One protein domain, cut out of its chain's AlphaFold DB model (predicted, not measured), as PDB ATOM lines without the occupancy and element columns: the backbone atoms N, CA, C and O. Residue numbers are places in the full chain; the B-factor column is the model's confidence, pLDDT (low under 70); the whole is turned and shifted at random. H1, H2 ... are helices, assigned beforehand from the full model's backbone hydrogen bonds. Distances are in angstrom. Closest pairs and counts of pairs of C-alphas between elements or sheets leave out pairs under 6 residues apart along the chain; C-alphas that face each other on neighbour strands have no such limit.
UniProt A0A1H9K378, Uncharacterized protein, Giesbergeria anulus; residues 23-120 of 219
ATOM      1  N   VAL A  23     211.462 222.668 292.660       68.12
ATOM      2  CA  VAL A  23     210.168 222.599 291.952       68.12
ATOM      3  C   VAL A  23     209.391 223.903 292.112       68.12
ATOM      4  O   VAL A  23     208.892 224.456 291.137       68.12
ATOM      5  N   LEU A  24     209.347 224.451 293.327       68.19
ATOM      6  CA  LEU A  24     208.655 225.712 293.589       68.19
ATOM      7  C   LEU A  24     209.351 226.898 292.919       68.19
ATOM      8  O   LEU A  24     208.677 227.743 292.339       68.19
ATOM      9  N   ARG A  25     210.690 226.935 292.914       71.06
ATOM     10  CA  ARG A  25     211.451 227.923 292.135       71.06
ATOM     11  C   ARG A  25     211.139 227.797 290.647       71.06
ATOM     12  O   ARG A  25     210.990 228.821 289.994       71.06
ATOM     13  N   GLN A  26     210.999 226.584 290.115       72.69
ATOM     14  CA  GLN A  26     210.636 226.381 288.713       72.69
ATOM     15  C   GLN A  26     209.223 226.907 288.407       72.69
ATOM     16  O   GLN A  26     209.065 227.726 287.506       72.69
ATOM     17  N   MET A  27     208.232 226.582 289.241       69.56
ATOM     18  CA  MET A  27     206.875 227.139 289.116       69.56
ATOM     19  C   MET A  27     206.860 228.672 289.214       69.56
ATOM     20  O   MET A  27     206.152 229.348 288.472       69.56
ATOM     21  N   MET A  28     207.667 229.251 290.108       72.19
ATOM     22  CA  MET A  28     207.809 230.705 290.223       72.19
ATOM     23  C   MET A  28     208.383 231.336 288.948       72.19
ATOM     24  O   MET A  28     207.967 232.430 288.564       72.19
ATOM     25  N   ARG A  29     209.329 230.661 288.282       75.62
ATOM     26  CA  ARG A  29     209.898 231.121 287.007       75.62
ATOM     27  C   ARG A  29     208.852 231.125 285.902       75.62
ATOM     28  O   ARG A  29     208.753 232.123 285.196       75.62
ATOM     29  N   GLU A  30     208.053 230.068 285.807       75.38
ATOM     30  CA  GLU A  30     206.949 229.964 284.845       75.38
ATOM     31  C   GLU A  30     205.915 231.072 285.059       75.38
ATOM     32  O   GLU A  30     205.559 231.783 284.125       75.38
ATOM     33  N   ILE A  31     205.503 231.322 286.306       77.44
ATOM     34  CA  ILE A  31     204.569 232.418 286.613       77.44
ATOM     35  C   ILE A  31     205.156 233.781 286.221       77.44
ATOM     36  O   ILE A  31     204.442 234.630 285.685       77.44
ATOM     37  N   ASN A  32     206.453 234.002 286.449       81.00
ATOM     38  CA  ASN A  32     207.121 235.233 286.027       81.00
ATOM     39  C   ASN A  32     207.171 235.370 284.496       81.00
ATOM     40  O   ASN A  32     206.995 236.476 283.989       81.00
ATOM     41  N   GLN A  33     207.367 234.276 283.759       79.38
ATOM     42  CA  GLN A  33     207.308 234.278 282.294       79.38
ATOM     43  C   GLN A  33     205.901 234.601 281.786       79.38
ATOM     44  O   GLN A  33     205.761 235.473 280.935       79.38
ATOM     45  N   VAL A  34     204.867 233.971 282.354       81.75
ATOM     46  CA  VAL A  34     203.460 234.283 282.053       81.75
ATOM     47  C   VAL A  34     203.173 235.762 282.308       81.75
ATOM     48  O   VAL A  34     202.591 236.433 281.461       81.75
ATOM     49  N   TRP A  35     203.622 236.296 283.448       82.62
ATOM     50  CA  TRP A  35     203.468 237.714 283.768       82.62
ATOM     51  C   TRP A  35     204.155 238.611 282.737       82.62
ATOM     52  O   TRP A  35     203.555 239.578 282.282       82.62
ATOM     53  N   ASN A  36     205.398 238.304 282.362       83.81
ATOM     54  CA  ASN A  36     206.143 239.100 281.388       83.81
ATOM     55  C   ASN A  36     205.504 239.042 279.995       83.81
ATOM     56  O   ASN A  36     205.413 240.076 279.343       83.81
ATOM     57  N   HIS A  37     205.004 237.877 279.581       82.88
ATOM     58  CA  HIS A  37     204.286 237.712 278.321       82.88
ATOM     59  C   HIS A  37     203.003 238.553 278.289       82.88
ATOM     60  O   HIS A  37     202.808 239.357 277.384       82.88
ATOM     61  N   ILE A  38     202.169 238.442 279.328       83.06
ATOM     62  CA  ILE A  38     200.967 239.271 279.490       83.06
ATOM     63  C   ILE A  38     201.329 240.760 279.479       83.06
ATOM     64  O   ILE A  38     200.631 241.564 278.870       83.06
ATOM     65  N   ASN A  39     202.429 241.133 280.134       85.94
ATOM     66  CA  ASN A  39     202.882 242.516 280.209       85.94
ATOM     67  C   ASN A  39     203.328 243.068 278.851       85.94
ATOM     68  O   ASN A  39     203.085 244.233 278.557       85.94
ATOM     69  N   GLU A  40     203.959 242.242 278.020       82.69
ATOM     70  CA  GLU A  40     204.310 242.603 276.649       82.69
ATOM     71  C   GLU A  40     203.060 242.763 275.774       82.69
ATOM     72  O   GLU A  40     202.925 243.766 275.077       82.69
ATOM     73  N   VAL A  41     202.125 241.808 275.847       84.00
ATOM     74  CA  VAL A  41     200.856 241.856 275.105       84.00
ATOM     75  C   VAL A  41     200.045 243.090 275.504       84.00
ATOM     76  O   VAL A  41     199.596 243.837 274.638       84.00
ATOM     77  N   SER A  42     199.918 243.355 276.806       83.50
ATOM     78  CA  SER A  42     199.214 244.533 277.321       83.50
ATOM     79  C   SER A  42     199.864 245.832 276.852       83.50
ATOM     80  O   SER A  42     199.157 246.741 276.436       83.50
ATOM     81  N   ALA A  43     201.199 245.916 276.848       83.00
ATOM     82  CA  ALA A  43     201.902 247.105 276.370       83.00
ATOM     83  C   ALA A  43     201.674 247.357 274.869       83.00
ATOM     84  O   ALA A  43     201.487 248.500 274.468       83.00
ATOM     85  N   LYS A  44     201.627 246.301 274.041       82.31
ATOM     86  CA  LYS A  44     201.326 246.419 272.601       82.31
ATOM     87  C   LYS A  44     199.908 246.931 272.339       82.31
ATOM     88  O   LYS A  44     199.704 247.695 271.404       82.31
ATOM     89  N   VAL A  45     198.938 246.525 273.159       82.25
ATOM     90  CA  VAL A  45     197.539 246.977 273.035       82.25
ATOM     91  C   VAL A  45     197.330 248.371 273.636       82.25
ATOM     92  O   VAL A  45     196.506 249.142 273.145       82.25
ATOM     93  N   ALA A  46     198.106 248.727 274.661       81.31
ATOM     94  CA  ALA A  46     198.118 250.075 275.214       81.31
ATOM     95  C   ALA A  46     198.774 251.089 274.256       81.31
ATOM     96  O   ALA A  46     198.372 252.250 274.246       81.31
ATOM     97  N   TRP A  47     199.728 250.655 273.428       77.94
ATOM     98  CA  TRP A  47     200.427 251.489 272.445       77.94
ATOM     99  C   TRP A  47     200.362 250.895 271.027       77.94
ATOM    100  O   TRP A  47     201.370 250.433 270.484       77.94
ATOM    101  N   PRO A  48     199.171 250.878 270.403       76.56
ATOM    102  CA  PRO A  48     199.031 250.360 269.055       76.56
ATOM    103  C   PRO A  48     199.574 251.371 268.037       76.56
ATOM    104  O   PRO A  48     199.389 252.577 268.180       76.56
ATOM    105  N   PHE A  49     200.212 250.879 266.972       75.56
ATOM    106  CA  PHE A  49     200.712 251.728 265.880       75.56
ATOM    107  C   PHE A  49     199.571 252.455 265.139       75.56
ATOM    108  O   PHE A  49     199.755 253.562 264.646       75.56
ATOM    109  N   HIS A  50     198.372 251.862 265.124       67.12
ATOM    110  CA  HIS A  50     197.146 252.481 264.624       67.12
ATOM    111  C   HIS A  50     195.974 252.187 265.566       67.12
ATOM    112  O   HIS A  50     195.820 251.061 266.037       67.12
ATOM    113  N   GLY A  51     195.103 253.173 265.781       77.38
ATOM    114  CA  GLY A  51     193.881 253.022 266.571       77.38
ATOM    115  C   GLY A  51     193.973 253.617 267.976       77.38
ATOM    116  O   GLY A  51     194.830 254.446 268.270       77.38
ATOM    117  N   ARG A  52     193.025 253.236 268.839       76.75
ATOM    118  CA  ARG A  52     192.918 253.760 270.209       76.75
ATOM    119  C   ARG A  52     193.622 252.832 271.194       76.75
ATOM    120  O   ARG A  52     193.463 251.618 271.096       76.75
ATOM    121  N   SER A  53     194.325 253.419 272.161       80.00
ATOM    122  CA  SER A  53     194.879 252.707 273.319       80.00
ATOM    123  C   SER A  53     193.770 251.984 274.083       80.00
ATOM    124  O   SER A  53     192.714 252.566 274.349       80.00
ATOM    125  N   GLN A  54     193.996 250.714 274.421       83.00
ATOM    126  CA  GLN A  54     193.046 249.908 275.185       83.00
ATOM    127  C   GLN A  54     193.747 249.129 276.295       83.00
ATOM    128  O   GLN A  54     194.909 248.742 276.181       83.00
ATOM    129  N   PHE A  55     193.006 248.860 277.371       86.19
ATOM    130  CA  PHE A  55     193.446 247.974 278.442       86.19
ATOM    131  C   PHE A  55     192.666 246.671 278.380       86.19
ATOM    132  O   PHE A  55     191.436 246.667 278.370       86.19
ATOM    133  N   LEU A  56     193.402 245.564 278.350       83.56
ATOM    134  CA  LEU A  56     192.824 244.235 278.232       83.56
ATOM    135  C   LEU A  56     192.160 243.812 279.543       83.56
ATOM    136  O   LEU A  56     192.696 244.015 280.639       83.56
ATOM    137  N   SER A  57     190.995 243.179 279.421       87.62
ATOM    138  CA  SER A  57     190.331 242.550 280.557       87.62
ATOM    139  C   SER A  57     191.067 241.274 280.983       87.62
ATOM    140  O   SER A  57     191.881 240.708 280.249       87.62
ATOM    141  N   GLY A  58     190.757 240.777 282.184       82.06
ATOM    142  CA  GLY A  58     191.312 239.509 282.659       82.06
ATOM    143  C   GLY A  58     190.959 238.321 281.757       82.06
ATOM    144  O   GLY A  58     191.735 237.370 281.697       82.06
ATOM    145  N   ASP A  59     189.830 238.374 281.051       84.94
ATOM    146  CA  ASP A  59     189.371 237.306 280.159       84.94
ATOM    147  C   ASP A  59     190.035 237.389 278.782       84.94
ATOM    148  O   ASP A  59     190.391 236.363 278.205       84.94
ATOM    149  N   ASP A  60     190.309 238.593 278.282       85.25
ATOM    150  CA  ASP A  60     191.053 238.763 277.029       85.25
ATOM    151  C   ASP A  60     192.506 238.305 277.182       85.25
ATOM    152  O   ASP A  60     193.035 237.596 276.329       85.25
ATOM    153  N   LEU A  61     193.118 238.585 278.336       81.38
ATOM    154  CA  LEU A  61     194.442 238.067 278.684       81.38
ATOM    155  C   LEU A  61     194.473 236.535 278.813       81.38
ATOM    156  O   LEU A  61     195.487 235.902 278.509       81.38
ATOM    157  N   GLN A  62     193.366 235.917 279.233       83.56
ATOM    158  CA  GLN A  62     193.246 234.458 279.251       83.56
ATOM    159  C   GLN A  62     193.223 233.875 277.838       83.56
ATOM    160  O   GLN A  62     193.846 232.843 277.607       83.56
ATOM    161  N   LYS A  63     192.575 234.549 276.879       82.88
ATOM    162  CA  LYS A  63     192.608 234.142 275.465       82.88
ATOM    163  C   LYS A  63     194.026 234.240 274.901       82.88
ATOM    164  O   LYS A  63     194.477 233.311 274.246       82.88
ATOM    165  N   CYS A  64     194.768 235.299 275.229       75.94
ATOM    166  CA  CYS A  64     196.166 235.452 274.804       75.94
ATOM    167  C   CYS A  64     197.110 234.402 275.412       75.94
ATOM    168  O   CYS A  64     198.167 234.130 274.856       75.94
ATOM    169  N   THR A  65     196.741 233.809 276.550       73.62
ATOM    170  CA  THR A  65     197.521 232.753 277.216       73.62
ATOM    171  C   THR A  65     196.988 231.344 276.940       73.62
ATOM    172  O   THR A  65     197.571 230.365 277.420       73.62
ATOM    173  N   ALA A  66     195.925 231.213 276.138       62.50
ATOM    174  CA  ALA A  66     195.391 229.941 275.671       62.50
ATOM    175  C   ALA A  66     196.367 229.324 274.656       62.50
ATOM    176  O   ALA A  66     196.327 229.608 273.466       62.50
ATOM    177  N   GLY A  67     197.310 228.530 275.158       61.66
ATOM    178  CA  GLY A  67     198.427 227.987 274.377       61.66
ATOM    179  C   GLY A  67     199.763 228.041 275.113       61.66
ATOM    180  O   GLY A  67     200.735 227.439 274.658       61.66
ATOM    181  N   TYR A  68     199.822 228.703 276.277       64.88
ATOM    182  CA  TYR A  68     201.009 228.675 277.122       64.88
ATOM    183  C   TYR A  68     201.316 227.238 277.559       64.88
ATOM    184  O   TYR A  68     200.618 226.655 278.392       64.88
ATOM    185  N   SER A  69     202.382 226.684 276.987       59.25
ATOM    186  CA  SER A  69     202.920 225.378 277.343       59.25
ATOM    187  C   SER A  69     204.176 225.581 278.195       59.25
ATOM    188  O   SER A  69     205.090 226.287 277.761       59.25
ATOM    189  N   PRO A  70     204.246 225.010 279.408       57.81
ATOM    190  CA  PRO A  70     205.418 225.135 280.263       57.81
ATOM    191  C   PRO A  70     206.659 224.540 279.594       57.81
ATOM    192  O   PRO A  70     206.631 223.416 279.092       57.81
ATOM    193  N   SER A  71     207.774 225.261 279.651       48.97
ATOM    194  CA  SER A  71     209.087 224.745 279.274       48.97
ATOM    195  C   SER A  71     209.804 224.241 280.532       48.97
ATOM    196  O   SER A  71     210.361 225.024 281.302       48.97
ATOM    197  N   GLY A  72     209.766 222.927 280.785       43.56
ATOM    198  CA  GLY A  72     210.543 222.339 281.893       43.56
ATOM    199  C   GLY A  72     209.939 221.167 282.668       43.56
ATOM    200  O   GLY A  72     210.426 220.876 283.758       43.56
ATOM    201  N   GLY A  73     208.898 220.493 282.168       45.72
ATOM    202  CA  GLY A  73     208.364 219.251 282.760       45.72
ATOM    203  C   GLY A  73     207.580 219.417 284.073       45.72
ATOM    204  O   GLY A  73     206.784 218.551 284.426       45.72
ATOM    205  N   VAL A  74     207.734 220.544 284.770       51.50
ATOM    206  CA  VAL A  74     206.816 221.013 285.812       51.50
ATOM    207  C   VAL A  74     205.802 221.924 285.129       51.50
ATOM    208  O   VAL A  74     206.183 222.802 284.371       51.50
ATOM    209  N   SER A  75     204.507 221.677 285.326       58.22
ATOM    210  CA  SER A  75     203.451 222.484 284.713       58.22
ATOM    211  C   SER A  75     202.714 223.278 285.778       58.22
ATOM    212  O   SER A  75     201.999 222.715 286.614       58.22
ATOM    213  N   VAL A  76     202.852 224.604 285.736       63.69
ATOM    214  CA  VAL A  76     201.867 225.492 286.355       63.69
ATOM    215  C   VAL A  76     200.507 225.220 285.702       63.69
ATOM    216  O   VAL A  76     200.308 225.435 284.509       63.69
ATOM    217  N   GLY A  77     199.555 224.723 286.496       67.75
ATOM    218  CA  GLY A  77     198.227 224.382 285.990       67.75
ATOM    219  C   GLY A  77     197.507 225.595 285.389       67.75
ATOM    220  O   GLY A  77     197.612 226.707 285.908       67.75
ATOM    221  N   SER A  78     196.701 225.367 284.349       68.56
ATOM    222  CA  SER A  78     195.939 226.411 283.636       68.56
ATOM    223  C   SER A  78     195.153 227.353 284.557       68.56
ATOM    224  O   SER A  78     195.131 228.563 284.351       68.56
ATOM    225  N   GLY A  79     194.578 226.831 285.644       70.62
ATOM    226  CA  GLY A  79     193.862 227.641 286.636       70.62
ATOM    227  C   GLY A  79     194.725 228.694 287.348       70.62
ATOM    228  O   GLY A  79     194.206 229.737 287.742       70.62
ATOM    229  N   THR A  80     196.027 228.455 287.504       73.56
ATOM    230  CA  THR A  80     196.962 229.437 288.073       73.56
ATOM    231  C   THR A  80     197.281 230.531 287.057       73.56
ATOM    232  O   THR A  80     197.250 231.705 287.420       73.56
ATOM    233  N   VAL A  81     197.482 230.176 285.783       76.50
ATOM    234  CA  VAL A  81     197.681 231.134 284.675       76.50
ATOM    235  C   VAL A  81     196.484 232.080 284.548       76.50
ATOM    236  O   VAL A  81     196.651 233.299 284.528       76.50
ATOM    237  N   GLN A  82     195.264 231.537 284.594       82.00
ATOM    238  CA  GLN A  82     194.032 232.335 284.593       82.00
ATOM    239  C   GLN A  82     194.001 233.344 285.751       82.00
ATOM    240  O   GLN A  82     193.664 234.514 285.572       82.00
ATOM    241  N   ARG A  83     194.417 232.931 286.956       80.06
ATOM    242  CA  ARG A  83     194.434 233.819 288.127       80.06
ATOM    243  C   ARG A  83     195.484 234.924 288.011       80.06
ATOM    244  O   ARG A  83     195.242 236.028 288.499       80.06
ATOM    245  N   VAL A  84     196.620 234.641 287.374       81.19
ATOM    246  CA  VAL A  84     197.643 235.647 287.059       81.19
ATOM    247  C   VAL A  84     197.064 236.708 286.122       81.19
ATOM    248  O   VAL A  84     197.229 237.891 286.411       81.19
ATOM    249  N   CYS A  85     196.314 236.307 285.090       83.25
ATOM    250  CA  CYS A  85     195.638 237.224 284.164       83.25
ATOM    251  C   CYS A  85     194.658 238.155 284.891       83.25
ATOM    252  O   CYS A  85     194.741 239.376 284.765       83.25
ATOM    253  N   VAL A  86     193.788 237.594 285.739       84.06
ATOM    254  CA  VAL A  86     192.831 238.383 286.535       84.06
ATOM    255  C   VAL A  86     193.559 239.362 287.463       84.06
ATOM    256  O   VAL A  86     193.244 240.549 287.486       84.06
ATOM    257  N   LYS A  87     194.581 238.897 288.195       84.06
ATOM    258  CA  LYS A  87     195.394 239.751 289.081       84.06
ATOM    259  C   LYS A  87     196.131 240.849 288.314       84.06
ATOM    260  O   LYS A  87     196.312 241.935 288.864       84.06
ATOM    261  N   TYR A  88     196.602 240.570 287.099       84.25
ATOM    262  CA  TYR A  88     197.238 241.564 286.238       84.25
ATOM    263  C   TYR A  88     196.239 242.663 285.871       84.25
ATOM    264  O   TYR A  88     196.504 243.826 286.161       84.25
ATOM    265  N   ALA A  89     195.059 242.295 285.362       86.06
ATOM    266  CA  ALA A  89     194.008 243.245 284.996       86.06
ATOM    267  C   ALA A  89     193.558 244.114 286.186       86.06
ATOM    268  O   ALA A  89     193.423 245.330 286.055       86.06
ATOM    269  N   THR A  90     193.408 243.530 287.385       83.06
ATOM    270  CA  THR A  90     193.093 244.304 288.601       83.06
ATOM    271  C   THR A  90     194.171 245.344 288.909       83.06
ATOM    272  O   THR A  90     193.849 246.495 289.198       83.06
ATOM    273  N   ARG A  91     195.455 244.968 288.824       80.94
ATOM    274  CA  ARG A  91     196.561 245.910 289.054       80.94
ATOM    275  C   ARG A  91     196.628 246.974 287.970       80.94
ATOM    276  O   ARG A  91     196.877 248.131 288.285       80.94
ATOM    277  N   HIS A  92     196.365 246.613 286.723       83.06
ATOM    278  CA  HIS A  92     196.316 247.558 285.617       83.06
ATOM    279  C   HIS A  92     195.232 248.624 285.841       83.06
ATOM    280  O   HIS A  92     195.478 249.811 285.639       83.06
ATOM    281  N   LYS A  93     194.061 248.224 286.357       82.75
ATOM    282  CA  LYS A  93     192.983 249.147 286.742       82.75
ATOM    283  C   LYS A  93     193.362 250.032 287.934       82.75
ATOM    284  O   LYS A  93     193.068 251.222 287.920       82.75
ATOM    285  N   GLN A  94     194.015 249.460 288.947       79.81
ATOM    286  CA  GLN A  94     194.430 250.184 290.153       79.81
ATOM    287  C   GLN A  94     195.512 251.231 289.859       79.81
ATOM    288  O   GLN A  94     195.389 252.379 290.269       79.81
ATOM    289  N   PHE A  95     196.575 250.833 289.158       80.44
ATOM    290  CA  PHE A  95     197.756 251.669 288.937       80.44
ATOM    291  C   PHE A  95     197.691 252.487 287.645       80.44
ATOM    292  O   PHE A  95     198.543 253.349 287.448       80.44
ATOM    293  N   LYS A  96     196.709 252.223 286.770       82.38
ATOM    294  CA  LYS A  96     196.501 252.912 285.482       82.38
ATOM    295  C   LYS A  96     197.798 253.075 284.680       82.38
ATOM    296  O   LYS A  96     198.042 254.110 284.075       82.38
ATOM    297  N   THR A  97     198.665 252.068 284.748       75.75
ATOM    298  CA  THR A  97     199.995 252.091 284.138       75.75
ATOM    299  C   THR A  97     199.987 251.179 282.928       75.75
ATOM    300  O   THR A  97     199.603 250.026 283.066       75.75
ATOM    301  N   GLU A  98     200.455 251.676 281.785       75.38
ATOM    302  CA  GLU A  98     200.478 250.956 280.499       75.38
ATOM    303  C   GLU A  98     201.362 249.702 280.520       75.38
ATOM    304  O   GLU A  98     201.097 248.719 279.828       75.38
ATOM    305  N   ARG A  99     202.441 249.731 281.311       77.31
ATOM    306  CA  ARG A  99     203.388 248.622 281.429       77.31
ATOM    307  C   ARG A  99     203.976 248.537 282.829       77.31
ATOM    308  O   ARG A  99     204.490 249.517 283.363       77.31
ATOM    309  N   PHE A 100     203.982 247.339 283.402       82.81
ATOM    310  CA  PHE A 100     204.659 247.076 284.670       82.81
ATOM    311  C   PHE A 100     206.141 246.744 284.471       82.81
ATOM    312  O   PHE A 100     206.580 246.354 283.386       82.81
ATOM    313  N   ASN A 101     206.919 246.835 285.550       79.62
ATOM    314  CA  ASN A 101     208.286 246.326 285.558       79.62
ATOM    315  C   ASN A 101     208.315 244.820 285.269       79.62
ATOM    316  O   ASN A 101     207.466 244.054 285.737       79.62
ATOM    317  N   TRP A 102     209.329 244.409 284.512       78.25
ATOM    318  CA  TRP A 102     209.571 243.011 284.192       78.25
ATOM    319  C   TRP A 102     209.938 242.233 285.451       78.25
ATOM    320  O   TRP A 102     210.655 242.721 286.326       78.25
ATOM    321  N   ARG A 103     209.467 240.990 285.523       76.88
ATOM    322  CA  ARG A 103     209.825 240.051 286.581       76.88
ATOM    323  C   ARG A 103     211.109 239.330 286.196       76.88
ATOM    324  O   ARG A 103     211.164 238.681 285.153       76.88
ATOM    325  N   VAL A 104     212.125 239.405 287.052       70.94
ATOM    326  CA  VAL A 104     213.425 238.756 286.828       70.94
ATOM    327  C   VAL A 104     213.497 237.455 287.619       70.94
ATOM    328  O   VAL A 104     213.336 237.447 288.836       70.94
ATOM    329  N   SER A 105     213.762 236.349 286.927       67.00
ATOM    330  CA  SER A 105     213.866 234.996 287.491       67.00
ATOM    331  C   SER A 105     215.286 234.589 287.905       67.00
ATOM    332  O   SER A 105     215.460 233.574 288.585       67.00
ATOM    333  N   ASN A 106     216.306 235.348 287.491       74.56
ATOM    334  CA  ASN A 106     217.700 235.074 287.830       74.56
ATOM    335  C   ASN A 106     217.992 235.493 289.276       74.56
ATOM    336  O   ASN A 106     218.050 236.680 289.579       74.56
ATOM    337  N   GLN A 107     218.222 234.507 290.142       66.25
ATOM    338  CA  GLN A 107     218.471 234.706 291.571       66.25
ATOM    339  C   GLN A 107     219.757 235.492 291.870       66.25
ATOM    340  O   GLN A 107     219.859 236.108 292.922       66.25
ATOM    341  N   LYS A 108     220.733 235.487 290.955       71.19
ATOM    342  CA  LYS A 108     221.992 236.228 291.119       71.19
ATOM    343  C   LYS A 108     221.870 237.707 290.737       71.19
ATOM    344  O   LYS A 108     222.817 238.461 290.915       71.19
ATOM    345  N   SER A 109     220.739 238.120 290.168       64.62
ATOM    346  CA  SER A 109     220.522 239.508 289.770       64.62
ATOM    347  C   SER A 109     220.027 240.336 290.960       64.62
ATOM    348  O   SER A 109     219.099 239.900 291.640       64.62
ATOM    349  N   PRO A 110     220.523 241.570 291.161       69.62
ATOM    350  CA  PRO A 110     219.961 242.481 292.163       69.62
ATOM    351  C   PRO A 110     218.507 242.879 291.854       69.62
ATOM    352  O   PRO A 110     217.788 243.341 292.730       69.62
ATOM    353  N   LYS A 111     218.047 242.671 290.612       67.06
ATOM    354  CA  LYS A 111     216.665 242.922 290.177       67.06
ATOM    355  C   LYS A 111     215.760 241.692 290.336       67.06
ATOM    356  O   LYS A 111     214.636 241.700 289.832       67.06
ATOM    357  N   TYR A 112     216.250 240.625 290.982       56.78
ATOM    358  CA  TYR A 112     215.505 239.386 291.190       56.78
ATOM    359  C   TYR A 112     214.138 239.664 291.815       56.78
ATOM    360  O   TYR A 112     214.009 240.310 292.852       56.78
ATOM    361  N   SER A 113     213.097 239.164 291.160       58.94
ATOM    362  CA  SER A 113     211.729 239.306 291.628       58.94
ATOM    363  C   SER A 113     211.344 238.087 292.449       58.94
ATOM    364  O   SER A 113     211.368 236.965 291.944       58.94
ATOM    365  N   LEU A 114     210.918 238.312 293.694       57.97
ATOM    366  CA  LEU A 114     210.337 237.252 294.512       57.97
ATOM    367  C   LEU A 114     209.138 236.634 293.776       57.97
ATOM    368  O   LEU A 114     208.234 237.333 293.308       57.97
ATOM    369  N   GLY A 115     209.183 235.312 293.628       52.44
ATOM    370  CA  GLY A 115     208.141 234.533 292.981       52.44
ATOM    371  C   GLY A 115     206.906 234.417 293.866       52.44
ATOM    372  O   GLY A 115     206.995 234.279 295.082       52.44
ATOM    373  N   TRP A 116     205.740 234.468 293.241       57.69
ATOM    374  CA  TRP A 116     204.437 234.508 293.886       57.69
ATOM    375  C   TRP A 116     203.590 233.424 293.230       57.69
ATOM    376  O   TRP A 116     203.462 233.398 292.010       57.69
ATOM    377  N   ILE A 117     203.064 232.491 294.024       56.47
ATOM    378  CA  ILE A 117     202.331 231.333 293.506       56.47
ATOM    379  C   ILE A 117     200.867 231.473 293.919       56.47
ATOM    380  O   ILE A 117     200.535 231.472 295.102       56.47
ATOM    381  N   LEU A 118     199.993 231.638 292.926       57.56
ATOM    382  CA  LEU A 118     198.556 231.801 293.122       57.56
ATOM    383  C   LEU A 118     197.877 230.437 293.000       57.56
ATOM    384  O   LEU A 118     197.783 229.861 291.914       57.56
ATOM    385  N   PHE A 119     197.386 229.920 294.120       51.53
ATOM    386  CA  PHE A 119     196.674 228.648 294.147       51.53
ATOM    387  C   PHE A 119     195.187 228.885 293.893       51.53
ATOM    388  O   PHE A 119     194.572 229.774 294.482       51.53
ATOM    389  N   LYS A 120     194.604 228.095 292.987       53.28
ATOM    390  CA  LYS A 120     193.156 228.074 292.762       53.28
ATOM    391  C   LYS A 120     192.511 227.237 293.870       53.28
ATOM    392  O   LYS A 120     192.790 226.037 293.969       53.28
TER     393      LYS A 120
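What this domain is: This is residues 23 to 120 of the 219 residues of an uncharacterized protein of Giesbergeria anulus (UniProt A0A1H9K378). One long helix, H1, is crossed near its middle by a second, H3, and the short helix H2 packs on H3, so that the three centres make a triangle. Long unnamed stretches wrap round H1: residues 65 to 77 loop by its first end, and after H3 residues 96 to 103 run back along H1, residues 104 to 112 make a loop on the side of H1 away from H2 and H3, and residues 113 to 120 cross over its first half to end near the beginning of H3. The printed part has 98 residues with three named helices, in the order H1, H2, H3, and no named strand; the class is all helix, and 49 of the residues are in the helices. The whole is compact, with a radius of gyration of the C-alphas of 13.6 A, and spans 42 by 30 by 23 A.

How they stand to each other: H1, residues 23 to 46, touches H3, residues 78 to 95, at a steep tilt of 49 degrees, the same way. H1 touches H3 with residues 31 to 38 alone, and H3 touches H1 with residues 81 to 88 alone; the closest C-alphas of the two helices are those of Trp 35 and Val 84, 7.0 A apart. H2, residues 58 to 64, touches H3 at a steep tilt of 56 degrees, opposite ways. Their closest C-alphas, those of Gly 58 and Val 86, are 4.3 A apart. H1 and H2 only just touch, with 3 pairs of C-alphas within 8 A, and H1 does so with residues 38 to 41 alone. Their closest C-alphas are those of Ile 38 and Leu 61, 6.7 A apart, and their lines are about perpendicular, at 85 degrees. The helix packing is mostly crossed, with no touching pair at a shallow tilt. In H1, H2 and H3 every O i to N i+4 pair is within hydrogen-bond range.

Where its parts are: H1 runs 34.4 A from C-alpha 23 at (210.168, 222.599, 291.952) to C-alpha 46 at (198.118, 250.075, 275.214). H3 is 25.9 A long and ends with C-alpha 95 at (197.756, 251.669, 288.937). H2, seven residues, begins with C-alpha 58 at (191.312, 239.509, 282.659).

The domain as a whole: The two C-alphas farthest apart are those of Val 23 and Gly 51, at 42.8 A. The printed part has no cut. The link from H1 to H2, 11 residues, and the link from H2 to H3, 13 residues, are long. The mean pLDDT of the printed part of this model is 73.7, and 31 residues are under 70, among them residues 66 to 78 and 109 to 120.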